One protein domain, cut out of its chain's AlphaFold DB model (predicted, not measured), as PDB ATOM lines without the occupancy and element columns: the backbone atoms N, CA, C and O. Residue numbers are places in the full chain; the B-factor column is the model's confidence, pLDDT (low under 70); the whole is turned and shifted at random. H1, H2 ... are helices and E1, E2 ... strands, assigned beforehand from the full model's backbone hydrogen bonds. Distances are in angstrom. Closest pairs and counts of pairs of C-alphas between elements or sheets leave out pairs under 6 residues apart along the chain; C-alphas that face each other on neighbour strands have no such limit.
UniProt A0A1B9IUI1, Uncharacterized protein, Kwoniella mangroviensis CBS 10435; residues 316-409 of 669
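What this domain is: This is residues 316 to 409 of the 669 residues of an uncharacterized protein of Kwoniella mangroviensis CBS 10435 (UniProt A0A1B9IUI1). H1, H4 and H5 form a three-helix bundle, with H2 packed slantwise over H1 and H4 on the side away from H5 and little H3 at one end. After H5 the chain folds back as the extended strand E1 past H4, and H6 ends the printed part away from the helices. The 94 residues, with six named helices and one named strand in the order H1 H2 H3 H4 H5 E1 H6, are mostly helix and compact, with a radius of gyration of the C-alphas of 12.9 A and spans of 39 by 28 by 20 A.

Where its parts are: H1, residues 316 to 328, begins at C-alpha 316 (-40.205, -22.516, -9.632) and is 18.4 A long. H2 is residues 338 to 346, 12.8 A, and H3 residues 352 to 356. H4, residues 359 to 369, measures 15.1 A; H5, residues 372 to 387, 22.2 A. E1, residues 395 to 400, measures 16.3 A. H6, residues 406 to 409, ends at C-alpha 409 (-22.874, -2.720, 12.310).

How they stand to each other: H1, the hub, touches H5 at a shallow tilt of 22 degrees, opposite ways, closest at the C-alphas of Leu 318 and Tyr 381, 5.4 A; H5 takes part with residues 374 to 381 alone. H4 and H5 are a helical hairpin at 9 degrees; the C-alphas of Ala 366 and Ala 374 are closest, 5.1 A. H2 touches H4 at a steep tilt of 43 degrees, closest at the C-alphas of Cys 339 and Cys 365, 4.2 A. E1 pairs with no named strand. Every O i to N i+4 pair is within hydrogen-bond range in H3, H4 and H5, against 8 of 9 in H1 and 4 of 5 in H2; H6 is too short for one.

The domain as a whole: The farthest C-alphas, of Gln 350 and Asp 409, are 41.7 A apart. The printed part has no cut and no long link. Residues 402 to 409 have pLDDT under 70.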
ATOM      1  N   ILE A 316     -40.582 -23.494  -8.594       96.00
ATOM      2  CA  ILE A 316     -40.205 -22.516  -9.632       96.00
ATOM      3  C   ILE A 316     -40.186 -21.061  -9.097       96.00
ATOM      4  O   ILE A 316     -39.199 -20.373  -9.350       96.00
ATOM      5  N   PRO A 317     -41.163 -20.560  -8.306       96.19
ATOM      6  CA  PRO A 317     -41.085 -19.234  -7.681       96.19
ATOM      7  C   PRO A 317     -39.871 -19.013  -6.764       96.19
ATOM      8  O   PRO A 317     -39.310 -17.916  -6.761       96.19
ATOM      9  N   LEU A 318     -39.443 -20.030  -6.006       94.12
ATOM     10  CA  LEU A 318     -38.290 -19.944  -5.099       94.12
ATOM     11  C   LEU A 318     -36.981 -19.889  -5.894       94.12
ATOM     12  O   LEU A 318     -36.181 -18.974  -5.705       94.12
ATOM     13  N   ALA A 319     -36.815 -20.795  -6.857       95.12
ATOM     14  CA  ALA A 319     -35.683 -20.792  -7.781       95.12
ATOM     15  C   ALA A 319     -35.623 -19.495  -8.624       95.12
ATOM     16  O   ALA A 319     -34.543 -18.944  -8.861       95.12
ATOM     17  N   SER A 320     -36.786 -18.948  -8.996       96.31
ATOM     18  CA  SER A 320     -36.917 -17.670  -9.704       96.31
ATOM     19  C   SER A 320     -36.465 -16.467  -8.867       96.31
ATOM     20  O   SER A 320     -35.943 -15.507  -9.432       96.31
ATOM     21  N   SER A 321     -36.590 -16.511  -7.533       96.50
ATOM     22  CA  SER A 321     -36.058 -15.440  -6.673       96.50
ATOM     23  C   SER A 321     -34.530 -15.363  -6.751       96.50
ATOM     24  O   SER A 321     -33.993 -14.295  -7.040       96.50
ATOM     25  N   LEU A 322     -33.843 -16.509  -6.661       95.50
ATOM     26  CA  LEU A 322     -32.391 -16.589  -6.828       95.50
ATOM     27  C   LEU A 322     -31.958 -16.189  -8.248       95.50
ATOM     28  O   LEU A 322     -30.978 -15.471  -8.412       95.50
ATOM     29  N   ASN A 323     -32.721 -16.581  -9.274       96.19
ATOM     30  CA  ASN A 323     -32.503 -16.162 -10.665       96.19
ATOM     31  C   ASN A 323     -32.635 -14.634 -10.843       96.19
ATOM     32  O   ASN A 323     -31.847 -14.022 -11.561       96.19
ATOM     33  N   ALA A 324     -33.604 -13.998 -10.177       96.25
ATOM     34  CA  ALA A 324     -33.779 -12.547 -10.215       96.25
ATOM     35  C   ALA A 324     -32.630 -11.809  -9.507       96.25
ATOM     36  O   ALA A 324     -32.121 -10.823 -10.045       96.25
ATOM     37  N   THR A 325     -32.181 -12.315  -8.352       94.75
ATOM     38  CA  THR A 325     -30.996 -11.812  -7.638       94.75
ATOM     39  C   THR A 325     -29.751 -11.940  -8.523       94.75
ATOM     40  O   THR A 325     -29.067 -10.946  -8.766       94.75
ATOM     41  N   ALA A 326     -29.532 -13.116  -9.121       94.19
ATOM     42  CA  ALA A 326     -28.445 -13.384 -10.062       94.19
ATOM     43  C   ALA A 326     -28.410 -12.391 -11.231       94.19
ATOM     44  O   ALA A 326     -27.376 -11.790 -11.499       94.19
ATOM     45  N   GLN A 327     -29.544 -12.160 -11.899       94.00
ATOM     46  CA  GLN A 327     -29.639 -11.239 -13.040       94.00
ATOM     47  C   GLN A 327     -29.334  -9.772 -12.700       94.00
ATOM     48  O   GLN A 327     -29.074  -8.989 -13.617       94.00
ATOM     49  N   SER A 328     -29.366  -9.386 -11.420       92.75
ATOM     50  CA  SER A 328     -28.957  -8.045 -10.992       92.75
ATOM     51  C   SER A 328     -27.433  -7.874 -10.918       92.75
ATOM     52  O   SER A 328     -26.947  -6.753 -11.088       92.75
ATOM     53  N   ASP A 329     -26.679  -8.970 -10.767       92.56
ATOM     54  CA  ASP A 329     -25.218  -8.958 -10.713       92.56
ATOM     55  C   ASP A 329     -24.587  -9.228 -12.092       92.56
ATOM     56  O   ASP A 329     -24.549 -10.344 -12.625       92.56
ATOM     57  N   ALA A 330     -24.038  -8.164 -12.678       90.44
ATOM     58  CA  ALA A 330     -23.382  -8.215 -13.978       90.44
ATOM     59  C   ALA A 330     -22.031  -8.960 -13.977       90.44
ATOM     60  O   ALA A 330     -21.560  -9.324 -15.057       90.44
ATOM     61  N   GLN A 331     -21.394  -9.170 -12.822       88.12
ATOM     62  CA  GLN A 331     -20.153  -9.939 -12.700       88.12
ATOM     63  C   GLN A 331     -20.469 -11.437 -12.740       88.12
ATOM     64  O   GLN A 331     -19.920 -12.154 -13.583       88.12
ATOM     65  N   CYS A 332     -21.433 -11.891 -11.940       92.12
ATOM     66  CA  CYS A 332     -21.821 -13.303 -11.872       92.12
ATOM     67  C   CYS A 332     -22.557 -13.819 -13.117       92.12
ATOM     68  O   CYS A 332     -22.435 -14.997 -13.459       92.12
ATOM     69  N   VAL A 333     -23.286 -12.954 -13.829       91.94
ATOM     70  CA  VAL A 333     -23.979 -13.303 -15.090       91.94
ATOM     71  C   VAL A 333     -23.152 -12.930 -16.335       91.94
ATOM     72  O   VAL A 333     -23.592 -13.124 -17.472       91.94
ATOM     73  N   SER A 334     -21.917 -12.442 -16.154       89.69
ATOM     74  CA  SER A 334     -20.978 -12.246 -17.264       89.69
ATOM     75  C   SER A 334     -20.697 -13.565 -18.004       89.69
ATOM     76  O   SER A 334     -20.909 -14.657 -17.479       89.69
ATOM     77  N   SER A 335     -20.255 -13.484 -19.264       76.19
ATOM     78  CA  SER A 335     -20.110 -14.666 -20.120       76.19
ATOM     79  C   SER A 335     -19.066 -15.651 -19.575       76.19
ATOM     80  O   SER A 335     -17.867 -15.425 -19.757       76.19
ATOM     81  N   GLY A 336     -19.527 -16.745 -18.964       77.44
ATOM     82  CA  GLY A 336     -18.699 -17.737 -18.272       77.44
ATOM     83  C   GLY A 336     -18.705 -17.665 -16.739       77.44
ATOM     84  O   GLY A 336     -17.969 -18.435 -16.132       77.44
ATOM     85  N   GLY A 337     -19.497 -16.782 -16.121       82.50
ATOM     86  CA  GLY A 337     -19.744 -16.788 -14.674       82.50
ATOM     87  C   GLY A 337     -20.742 -17.875 -14.257       82.50
ATOM     88  O   GLY A 337     -21.635 -18.240 -15.027       82.50
ATOM     89  N   ASP A 338     -20.605 -18.399 -13.038       82.31
ATOM     90  CA  ASP A 338     -21.351 -19.584 -12.592       82.31
ATOM     91  C   ASP A 338     -22.873 -19.368 -12.512       82.31
ATOM     92  O   ASP A 338     -23.652 -20.262 -12.862       82.31
ATOM     93  N   CYS A 339     -23.326 -18.151 -12.177       93.75
ATOM     94  CA  CYS A 339     -24.748 -17.811 -12.261       93.75
ATOM     95  C   CYS A 339     -25.297 -17.878 -13.690       93.75
ATOM     96  O   CYS A 339     -26.481 -18.164 -13.858       93.75
ATOM     97  N   GLN A 340     -24.495 -17.647 -14.734       94.81
ATOM     98  CA  GLN A 340     -24.999 -17.677 -16.109       94.81
ATOM     99  C   GLN A 340     -25.519 -19.070 -16.494       94.81
ATOM    100  O   GLN A 340     -26.523 -19.181 -17.203       94.81
ATOM    101  N   ALA A 341     -24.865 -20.132 -16.014       93.06
ATOM    102  CA  ALA A 341     -25.311 -21.506 -16.214       93.06
ATOM    103  C   ALA A 341     -26.656 -21.755 -15.514       93.06
ATOM    104  O   ALA A 341     -27.595 -22.223 -16.156       93.06
ATOM    105  N   TYR A 342     -26.773 -21.353 -14.242       96.19
ATOM    106  CA  TYR A 342     -28.022 -21.442 -13.481       96.19
ATOM    107  C   TYR A 342     -29.172 -20.686 -14.157       96.19
ATOM    108  O   TYR A 342     -30.195 -21.286 -14.471       96.19
ATOM    109  N   VAL A 343     -28.982 -19.395 -14.455       96.19
ATOM    110  CA  VAL A 343     -29.973 -18.520 -15.110       96.19
ATOM    111  C   VAL A 343     -30.451 -19.128 -16.431       96.19
ATOM    112  O   VAL A 343     -31.646 -19.136 -16.723       96.19
ATOM    113  N   THR A 344     -29.525 -19.648 -17.241       95.75
ATOM    114  CA  THR A 344     -29.840 -20.192 -18.569       95.75
ATOM    115  C   THR A 344     -30.633 -21.492 -18.461       95.75
ATOM    116  O   THR A 344     -31.708 -21.581 -19.047       95.75
ATOM    117  N   SER A 345     -30.153 -22.467 -17.682       96.12
ATOM    118  CA  SER A 345     -30.847 -23.747 -17.502       96.12
ATOM    119  C   SER A 345     -32.183 -23.592 -16.774       96.12
ATOM    120  O   SER A 345     -33.151 -24.253 -17.136       96.12
ATOM    121  N   PHE A 346     -32.283 -22.683 -15.799       96.75
ATOM    122  CA  PHE A 346     -33.534 -22.442 -15.082       96.75
ATOM    123  C   PHE A 346     -34.624 -21.862 -15.995       96.75
ATOM    124  O   PHE A 346     -35.777 -22.273 -15.913       96.75
ATOM    125  N   ASN A 347     -34.262 -20.968 -16.922       96.50
ATOM    126  CA  ASN A 347     -35.207 -20.421 -17.903       96.50
ATOM    127  C   ASN A 347     -35.714 -21.470 -18.923       96.50
ATOM    128  O   ASN A 347     -36.675 -21.193 -19.642       96.50
ATOM    129  N   GLU A 348     -35.090 -22.651 -19.006       96.50
ATOM    130  CA  GLU A 348     -35.551 -23.787 -19.822       96.50
ATOM    131  C   GLU A 348     -36.470 -24.751 -19.041       96.50
ATOM    132  O   GLU A 348     -37.156 -25.578 -19.653       96.50
ATOM    133  N   CYS A 349     -36.534 -24.634 -17.710       96.94
ATOM    134  CA  CYS A 349     -37.342 -25.503 -16.860       96.94
ATOM    135  C   CYS A 349     -38.838 -25.165 -16.889       96.94
ATOM    136  O   CYS A 349     -39.249 -24.008 -16.818       96.94
ATOM    137  N   GLN A 350     -39.659 -26.216 -16.959       96.31
ATOM    138  CA  GLN A 350     -41.127 -26.131 -16.998       96.31
ATOM    139  C   GLN A 350     -41.802 -26.750 -15.763       96.31
ATOM    140  O   GLN A 350     -42.995 -26.535 -15.562       96.31
ATOM    141  N   ASP A 351     -41.057 -27.496 -14.944       95.62
ATOM    142  CA  ASP A 351     -41.554 -28.231 -13.780       95.62
ATOM    143  C   ASP A 351     -40.588 -28.144 -12.580       95.62
ATOM    144  O   ASP A 351     -39.417 -27.763 -12.712       95.62
ATOM    145  N   ASP A 352     -41.095 -28.493 -11.392       95.88
ATOM    146  CA  ASP A 352     -40.317 -28.536 -10.147       95.88
ATOM    147  C   ASP A 352     -39.146 -29.549 -10.221       95.88
ATOM    148  O   ASP A 352     -38.125 -29.339  -9.570       95.88
ATOM    149  N   ASN A 353     -39.236 -30.605 -11.045       95.88
ATOM    150  CA  ASN A 353     -38.167 -31.604 -11.218       95.88
ATOM    151  C   ASN A 353     -36.936 -31.021 -11.923       95.88
ATOM    152  O   ASN A 353     -35.811 -31.194 -11.455       95.88
ATOM    153  N   CYS A 354     -37.142 -30.332 -13.044       97.38
ATOM    154  CA  CYS A 354     -36.092 -29.644 -13.780       97.38
ATOM    155  C   CYS A 354     -35.479 -28.550 -12.916       97.38
ATOM    156  O   CYS A 354     -34.255 -28.475 -12.840       97.38
ATOM    157  N   ALA A 355     -36.314 -27.758 -12.226       97.25
ATOM    158  CA  ALA A 355     -35.830 -26.739 -11.303       97.25
ATOM    159  C   ALA A 355     -34.897 -27.371 -10.261       97.25
ATOM    160  O   ALA A 355     -33.721 -27.026 -10.239       97.25
ATOM    161  N   CYS A 356     -35.372 -28.363  -9.498       97.38
ATOM    162  CA  CYS A 356     -34.586 -29.056  -8.473       97.38
ATOM    163  C   CYS A 356     -33.357 -29.814  -8.998       97.38
ATOM    164  O   CYS A 356     -32.435 -30.055  -8.231       97.38
ATOM    165  N   GLY A 357     -33.290 -30.144 -10.290       96.38
ATOM    166  CA  GLY A 357     -32.079 -30.673 -10.924       96.38
ATOM    167  C   GLY A 357     -30.942 -29.651 -11.080       96.38
ATOM    168  O   GLY A 357     -29.850 -30.026 -11.506       96.38
ATOM    169  N   LEU A 358     -31.183 -28.372 -10.760       96.69
ATOM    170  CA  LEU A 358     -30.219 -27.270 -10.865       96.69
ATOM    171  C   LEU A 358     -29.663 -26.810  -9.512       96.69
ATOM    172  O   LEU A 358     -29.116 -25.713  -9.412       96.69
ATOM    173  N   THR A 359     -29.813 -27.600  -8.449       95.69
ATOM    174  CA  THR A 359     -29.315 -27.285  -7.099       95.69
ATOM    175  C   THR A 359     -27.822 -26.997  -7.042       95.69
ATOM    176  O   THR A 359     -27.431 -26.007  -6.428       95.69
ATOM    177  N   TYR A 360     -26.995 -27.763  -7.745       94.56
ATOM    178  CA  TYR A 360     -25.559 -27.494  -7.826       94.56
ATOM    179  C   TYR A 360     -25.251 -26.145  -8.510       94.56
ATOM    180  O   TYR A 360     -24.454 -25.349  -8.020       94.56
ATOM    181  N   GLN A 361     -25.926 -25.827  -9.618       95.56
ATOM    182  CA  GLN A 361     -25.760 -24.557 -10.334       95.56
ATOM    183  C   GLN A 361     -26.294 -23.375  -9.508       95.56
ATOM    184  O   GLN A 361     -25.675 -22.312  -9.481       95.56
ATOM    185  N   ALA A 362     -27.411 -23.565  -8.801       96.25
ATOM    186  CA  ALA A 362     -27.966 -22.601  -7.857       96.25
ATOM    187  C   ALA A 362     -26.980 -22.309  -6.716       96.25
ATOM    188  O   ALA A 362     -26.808 -21.154  -6.335       96.25
ATOM    189  N   GLN A 363     -26.289 -23.336  -6.218       95.19
ATOM    190  CA  GLN A 363     -25.275 -23.206  -5.176       95.19
ATOM    191  C   GLN A 363     -24.072 -22.392  -5.653       95.19
ATOM    192  O   GLN A 363     -23.692 -21.431  -4.990       95.19
ATOM    193  N   LEU A 364     -23.496 -22.733  -6.813       94.25
ATOM    194  CA  LEU A 364     -22.391 -21.961  -7.393       94.25
ATOM    195  C   LEU A 364     -22.811 -20.511  -7.676       94.25
ATOM    196  O   LEU A 364     -22.021 -19.587  -7.503       94.25
ATOM    197  N   CYS A 365     -24.070 -20.295  -8.061       96.06
ATOM    198  CA  CYS A 365     -24.607 -18.956  -8.247       96.06
ATOM    199  C   CYS A 365     -24.725 -18.175  -6.926       96.06
ATOM    200  O   CYS A 365     -24.286 -17.028  -6.857       96.06
ATOM    201  N   ALA A 366     -25.245 -18.790  -5.860       95.38
ATOM    202  CA  ALA A 366     -25.298 -18.173  -4.534       95.38
ATOM    203  C   ALA A 366     -23.895 -17.878  -3.971       95.38
ATOM    204  O   ALA A 366     -23.684 -16.821  -3.384       95.38
ATOM    205  N   GLN A 367     -22.921 -18.763  -4.217       93.31
ATOM    206  CA  GLN A 367     -21.512 -18.537  -3.876       93.31
ATOM    207  C   GLN A 367     -20.905 -17.369  -4.662       93.31
ATOM    208  O   GLN A 367     -20.211 -16.551  -4.069       93.31
ATOM    209  N   CYS A 368     -21.190 -17.257  -5.965       94.69
ATOM    210  CA  CYS A 368     -20.728 -16.128  -6.774       94.69
ATOM    211  C   CYS A 368     -21.303 -14.797  -6.272       94.69
ATOM    212  O   CYS A 368     -20.570 -13.822  -6.153       94.69
ATOM    213  N   LEU A 369     -22.605 -14.768  -5.961       93.88
ATOM    214  CA  LEU A 369     -23.275 -13.576  -5.437       93.88
ATOM    215  C   LEU A 369     -22.728 -13.150  -4.072       93.88
ATOM    216  O   LEU A 369     -22.750 -11.965  -3.766       93.88
ATOM    217  N   SER A 370     -22.254 -14.096  -3.253       92.44
ATOM    218  CA  SER A 370     -21.604 -13.847  -1.956       92.44
ATOM    219  C   SER A 370     -22.466 -13.091  -0.916       92.44
ATOM    220  O   SER A 370     -21.989 -12.788   0.176       92.44
ATOM    221  N   THR A 371     -23.756 -12.840  -1.188       92.94
ATOM    222  CA  THR A 371     -24.685 -12.159  -0.268       92.94
ATOM    223  C   THR A 371     -25.457 -13.122   0.637       92.94
ATOM    224  O   THR A 371     -25.790 -14.249   0.254       92.94
ATOM    225  N   GLU A 372     -25.811 -12.653   1.837       91.56
ATOM    226  CA  GLU A 372     -26.622 -13.415   2.796       91.56
ATOM    227  C   GLU A 372     -28.008 -13.749   2.217       91.56
ATOM    228  O   GLU A 372     -28.489 -14.875   2.361       91.56
ATOM    229  N   GLU A 373     -28.630 -12.822   1.481       92.69
ATOM    230  CA  GLU A 373     -29.924 -13.045   0.833       92.69
ATOM    231  C   GLU A 373     -29.857 -14.132  -0.245       92.69
ATOM    232  O   GLU A 373     -30.794 -14.925  -0.358       92.69
ATOM    233  N   ALA A 374     -28.770 -14.210  -1.021       94.25
ATOM    234  CA  ALA A 374     -28.595 -15.258  -2.025       94.25
ATOM    235  C   ALA A 374     -28.422 -16.636  -1.367       94.25
ATOM    236  O   ALA A 374     -29.052 -17.608  -1.794       94.25
ATOM    237  N   VAL A 375     -27.642 -16.715  -0.283       94.56
ATOM    238  CA  VAL A 375     -27.477 -17.939   0.521       94.56
ATOM    239  C   VAL A 375     -28.801 -18.361   1.171       94.56
ATOM    240  O   VAL A 375     -29.164 -19.539   1.130       94.56
ATOM    241  N   GLN A 376     -29.577 -17.417   1.711       93.38
ATOM    242  CA  GLN A 376     -30.891 -17.699   2.292       93.38
ATOM    243  C   GLN A 376     -31.890 -18.184   1.227       93.38
ATOM    244  O   GLN A 376     -32.554 -19.201   1.440       93.38
ATOM    245  N   GLN A 377     -31.972 -17.514   0.071       94.88
ATOM    246  CA  GLN A 377     -32.815 -17.931  -1.060       94.88
ATOM    247  C   GLN A 377     -32.441 -19.332  -1.553       94.88
ATOM    248  O   GLN A 377     -33.331 -20.160  -1.765       94.88
ATOM    249  N   TYR A 378     -31.144 -19.625  -1.675       96.50
ATOM    250  CA  TYR A 378     -30.647 -20.949  -2.032       96.50
ATOM    251  C   TYR A 378     -31.065 -22.019  -1.014       96.50
ATOM    252  O   TYR A 378     -31.640 -23.031  -1.407       96.50
ATOM    253  N   ASN A 379     -30.862 -21.784   0.285       95.31
ATOM    254  CA  ASN A 379     -31.236 -22.736   1.336       95.31
ATOM    255  C   ASN A 379     -32.748 -23.002   1.387       95.31
ATOM    256  O   ASN A 379     -33.172 -24.142   1.577       95.31
ATOM    257  N   LEU A 380     -33.575 -21.975   1.176       94.81
ATOM    258  CA  LEU A 380     -35.031 -22.119   1.083       94.81
ATOM    259  C   LEU A 380     -35.432 -22.971  -0.124       94.81
ATOM    260  O   LEU A 380     -36.220 -23.908   0.016       94.81
ATOM    261  N   TYR A 381     -34.855 -22.692  -1.288       96.38
ATOM    262  CA  TYR A 381     -35.058 -23.467  -2.509       96.38
ATOM    263  C   TYR A 381     -34.609 -24.937  -2.346       96.38
ATOM    264  O   TYR A 381     -35.388 -25.849  -2.636       96.38
ATOM    265  N   LEU A 382     -33.425 -25.178  -1.772       96.06
ATOM    266  CA  LEU A 382     -32.907 -26.509  -1.441       96.06
ATOM    267  C   LEU A 382     -33.848 -27.251  -0.472       96.06
ATOM    268  O   LEU A 382     -34.185 -28.417  -0.691       96.06
ATOM    269  N   SER A 383     -34.339 -26.566   0.567       94.50
ATOM    270  CA  SER A 383     -35.286 -27.142   1.529       94.50
ATOM    271  C   SER A 383     -36.611 -27.537   0.871       94.50
ATOM    272  O   SER A 383     -37.133 -28.613   1.158       94.50
ATOM    273  N   ALA A 384     -37.125 -26.736  -0.069       94.56
ATOM    274  CA  ALA A 384     -38.346 -27.050  -0.803       94.56
ATOM    275  C   ALA A 384     -38.165 -28.292  -1.692       94.56
ATOM    276  O   ALA A 384     -38.983 -29.210  -1.634       94.56
ATOM    277  N   CYS A 385     -37.059 -28.379  -2.436       96.19
ATOM    278  CA  CYS A 385     -36.716 -29.566  -3.225       96.19
ATOM    279  C   CYS A 385     -36.571 -30.829  -2.362       96.19
ATOM    280  O   CYS A 385     -37.065 -31.899  -2.732       96.19
ATOM    281  N   SER A 386     -35.942 -30.709  -1.188       94.94
ATOM    282  CA  SER A 386     -35.768 -31.827  -0.256       94.94
ATOM    283  C   SER A 386     -37.088 -32.258   0.397       94.94
ATOM    284  O   SER A 386     -37.363 -33.453   0.494       94.94
ATOM    285  N   LEU A 387     -37.967 -31.313   0.756       91.44
ATOM    286  CA  LEU A 387     -39.305 -31.603   1.291       91.44
ATOM    287  C   LEU A 387     -40.200 -32.355   0.296       91.44
ATOM    288  O   LEU A 387     -41.057 -33.130   0.724       91.44
ATOM    289  N   ARG A 388     -39.992 -32.165  -1.013       92.62
ATOM    290  CA  ARG A 388     -40.671 -32.939  -2.068       92.62
ATOM    291  C   ARG A 388     -39.966 -34.256  -2.417       92.62
ATOM    292  O   ARG A 388     -40.474 -35.005  -3.245       92.62
ATOM    293  N   GLY A 389     -38.827 -34.557  -1.788       93.44
ATOM    294  CA  GLY A 389     -38.034 -35.762  -2.048       93.44
ATOM    295  C   GLY A 389     -37.374 -35.793  -3.431       93.44
ATOM    296  O   GLY A 389     -36.992 -36.867  -3.888       93.44
ATOM    297  N   LEU A 390     -37.263 -34.638  -4.099       92.81
ATOM    298  CA  LEU A 390     -36.669 -34.521  -5.437       92.81
ATOM    299  C   LEU A 390     -35.138 -34.502  -5.387       92.81
ATOM    300  O   LEU A 390     -34.480 -34.910  -6.338       92.81
ATOM    301  N   ILE A 391     -34.591 -34.074  -4.249       92.31
ATOM    302  CA  ILE A 391     -33.170 -34.135  -3.911       92.31
ATOM    303  C   ILE A 391     -33.005 -34.693  -2.496       92.31
ATOM    304  O   ILE A 391     -33.911 -34.600  -1.660       92.31
ATOM    305  N   GLN A 392     -31.809 -35.183  -2.195       86.12
ATOM    306  CA  GLN A 392     -31.388 -35.506  -0.839       86.12
ATOM    307  C   GLN A 392     -30.032 -34.834  -0.598       86.12
ATOM    308  O   GLN A 392     -29.030 -35.376  -1.060       86.12
ATOM    309  N   PRO A 393     -29.982 -33.660   0.063       81.75
ATOM    310  CA  PRO A 393     -28.719 -32.972   0.283       81.75
ATOM    311  C   PRO A 393     -27.806 -33.833   1.161       81.75
ATOM    312  O   PRO A 393     -28.239 -34.367   2.186       81.75
ATOM    313  N   THR A 394     -26.566 -34.018   0.722       77.75
ATOM    314  CA  THR A 394     -25.616 -34.976   1.310       77.75
ATOM    315  C   THR A 394     -24.587 -34.324   2.224       77.75
ATOM    316  O   THR A 394     -24.022 -35.013   3.073       77.75
ATOM    317  N   GLU A 395     -24.339 -33.022   2.069       77.38
ATOM    318  CA  GLU A 395     -23.249 -32.304   2.738       77.38
ATOM    319  C   GLU A 395     -23.687 -30.903   3.218       77.38
ATOM    320  O   GLU A 395     -24.809 -30.451   2.981       77.38
ATOM    321  N   THR A 396     -22.789 -30.203   3.910       74.56
ATOM    322  CA  THR A 396     -22.930 -28.782   4.265       74.56
ATOM    323  C   THR A 396     -21.710 -28.060   3.717       74.56
ATOM    324  O   THR A 396     -20.588 -28.543   3.877       74.56
ATOM    325  N   ILE A 397     -21.918 -26.931   3.047       74.94
ATOM    326  CA  ILE A 397     -20.877 -26.233   2.295       74.94
ATOM    327  C   ILE A 397     -20.771 -24.807   2.829       74.94
ATOM    328  O   ILE A 397     -21.749 -24.062   2.879       74.94
ATOM    329  N   ASN A 398     -19.569 -24.417   3.240       75.44
ATOM    330  CA  ASN A 398     -19.325 -23.063   3.717       75.44
ATOM    331  C   ASN A 398     -19.256 -22.105   2.525       75.44
ATOM    332  O   ASN A 398     -18.522 -22.358   1.568       75.44
ATOM    333  N   ALA A 399     -20.011 -21.013   2.599       70.69
ATOM    334  CA  ALA A 399     -19.869 -19.870   1.714       70.69
ATOM    335  C   ALA A 399     -19.071 -18.787   2.452       70.69
ATOM    336  O   ALA A 399     -19.456 -18.356   3.544       70.69
ATOM    337  N   GLU A 400     -17.955 -18.370   1.858       71.69
ATOM    338  CA  GLU A 400     -17.233 -17.164   2.259       71.69
ATOM    339  C   GLU A 400     -17.983 -15.967   1.652       71.69
ATOM    340  O   GLU A 400     -18.061 -15.822   0.431       71.69
ATOM    341  N   CYS A 401     -18.602 -15.160   2.515       72.81
ATOM    342  CA  CYS A 401     -19.353 -13.966   2.129       72.81
ATOM    343  C   CYS A 401     -18.459 -12.732   2.289       72.81
ATOM    344  O   CYS A 401     -18.161 -12.340   3.419       72.81
ATOM    345  N   GLU A 402     -18.033 -12.124   1.178       64.88
ATOM    346  CA  GLU A 402     -17.016 -11.055   1.178       64.88
ATOM    347  C   GLU A 402     -17.505  -9.786   1.922       64.88
ATOM    348  O   GLU A 402     -16.715  -9.117   2.586       64.88
ATOM    349  N   ASP A 403     -18.824  -9.539   1.932       57.56
ATOM    350  CA  ASP A 403     -19.481  -8.404   2.607       57.56
ATOM    351  C   ASP A 403     -20.082  -8.723   3.998       57.56
ATOM    352  O   ASP A 403     -20.673  -7.847   4.635       57.56
ATOM    353  N   ALA A 404     -19.910  -9.937   4.548       53.19
ATOM    354  CA  ALA A 404     -20.524 -10.326   5.836       53.19
ATOM    355  C   ALA A 404     -20.065  -9.495   7.058       53.19
ATOM    356  O   ALA A 404     -20.620  -9.627   8.150       53.19
ATOM    357  N   THR A 405     -19.055  -8.637   6.895       51.34
ATOM    358  CA  THR A 405     -18.551  -7.754   7.955       51.34
ATOM    359  C   THR A 405     -19.294  -6.418   8.057       51.34
ATOM    360  O   THR A 405     -19.395  -5.896   9.168       51.34
ATOM    361  N   GLU A 406     -19.865  -5.871   6.974       49.16
ATOM    362  CA  GLU A 406     -20.511  -4.543   7.022       49.16
ATOM    363  C   GLU A 406     -21.938  -4.609   7.608       49.16
ATOM    364  O   GLU A 406     -22.381  -3.699   8.318       49.16
ATOM    365  N   THR A 407     -22.642  -5.732   7.426       49.78
ATOM    366  CA  THR A 407     -24.005  -5.927   7.954       49.78
ATOM    367  C   THR A 407     -24.055  -6.043   9.480       49.78
ATOM    368  O   THR A 407     -25.100  -5.777  10.067       49.78
ATOM    369  N   SER A 408     -22.951  -6.385  10.154       47.31
ATOM    370  CA  SER A 408     -22.905  -6.506  11.623       47.31
ATOM    371  C   SER A 408     -23.187  -5.166  12.324       47.31
ATOM    372  O   SER A 408     -23.986  -5.098  13.267       47.31
ATOM    373  N   ASP A 409     -22.624  -4.071  11.801       42.75
ATOM    374  CA  ASP A 409     -22.874  -2.720  12.310       42.75
ATOM    375  C   ASP A 409     -24.272  -2.216  11.915       42.75
ATOM    376  O   ASP A 409     -24.970  -1.640  12.751       42.75
TER     377      ASP A 409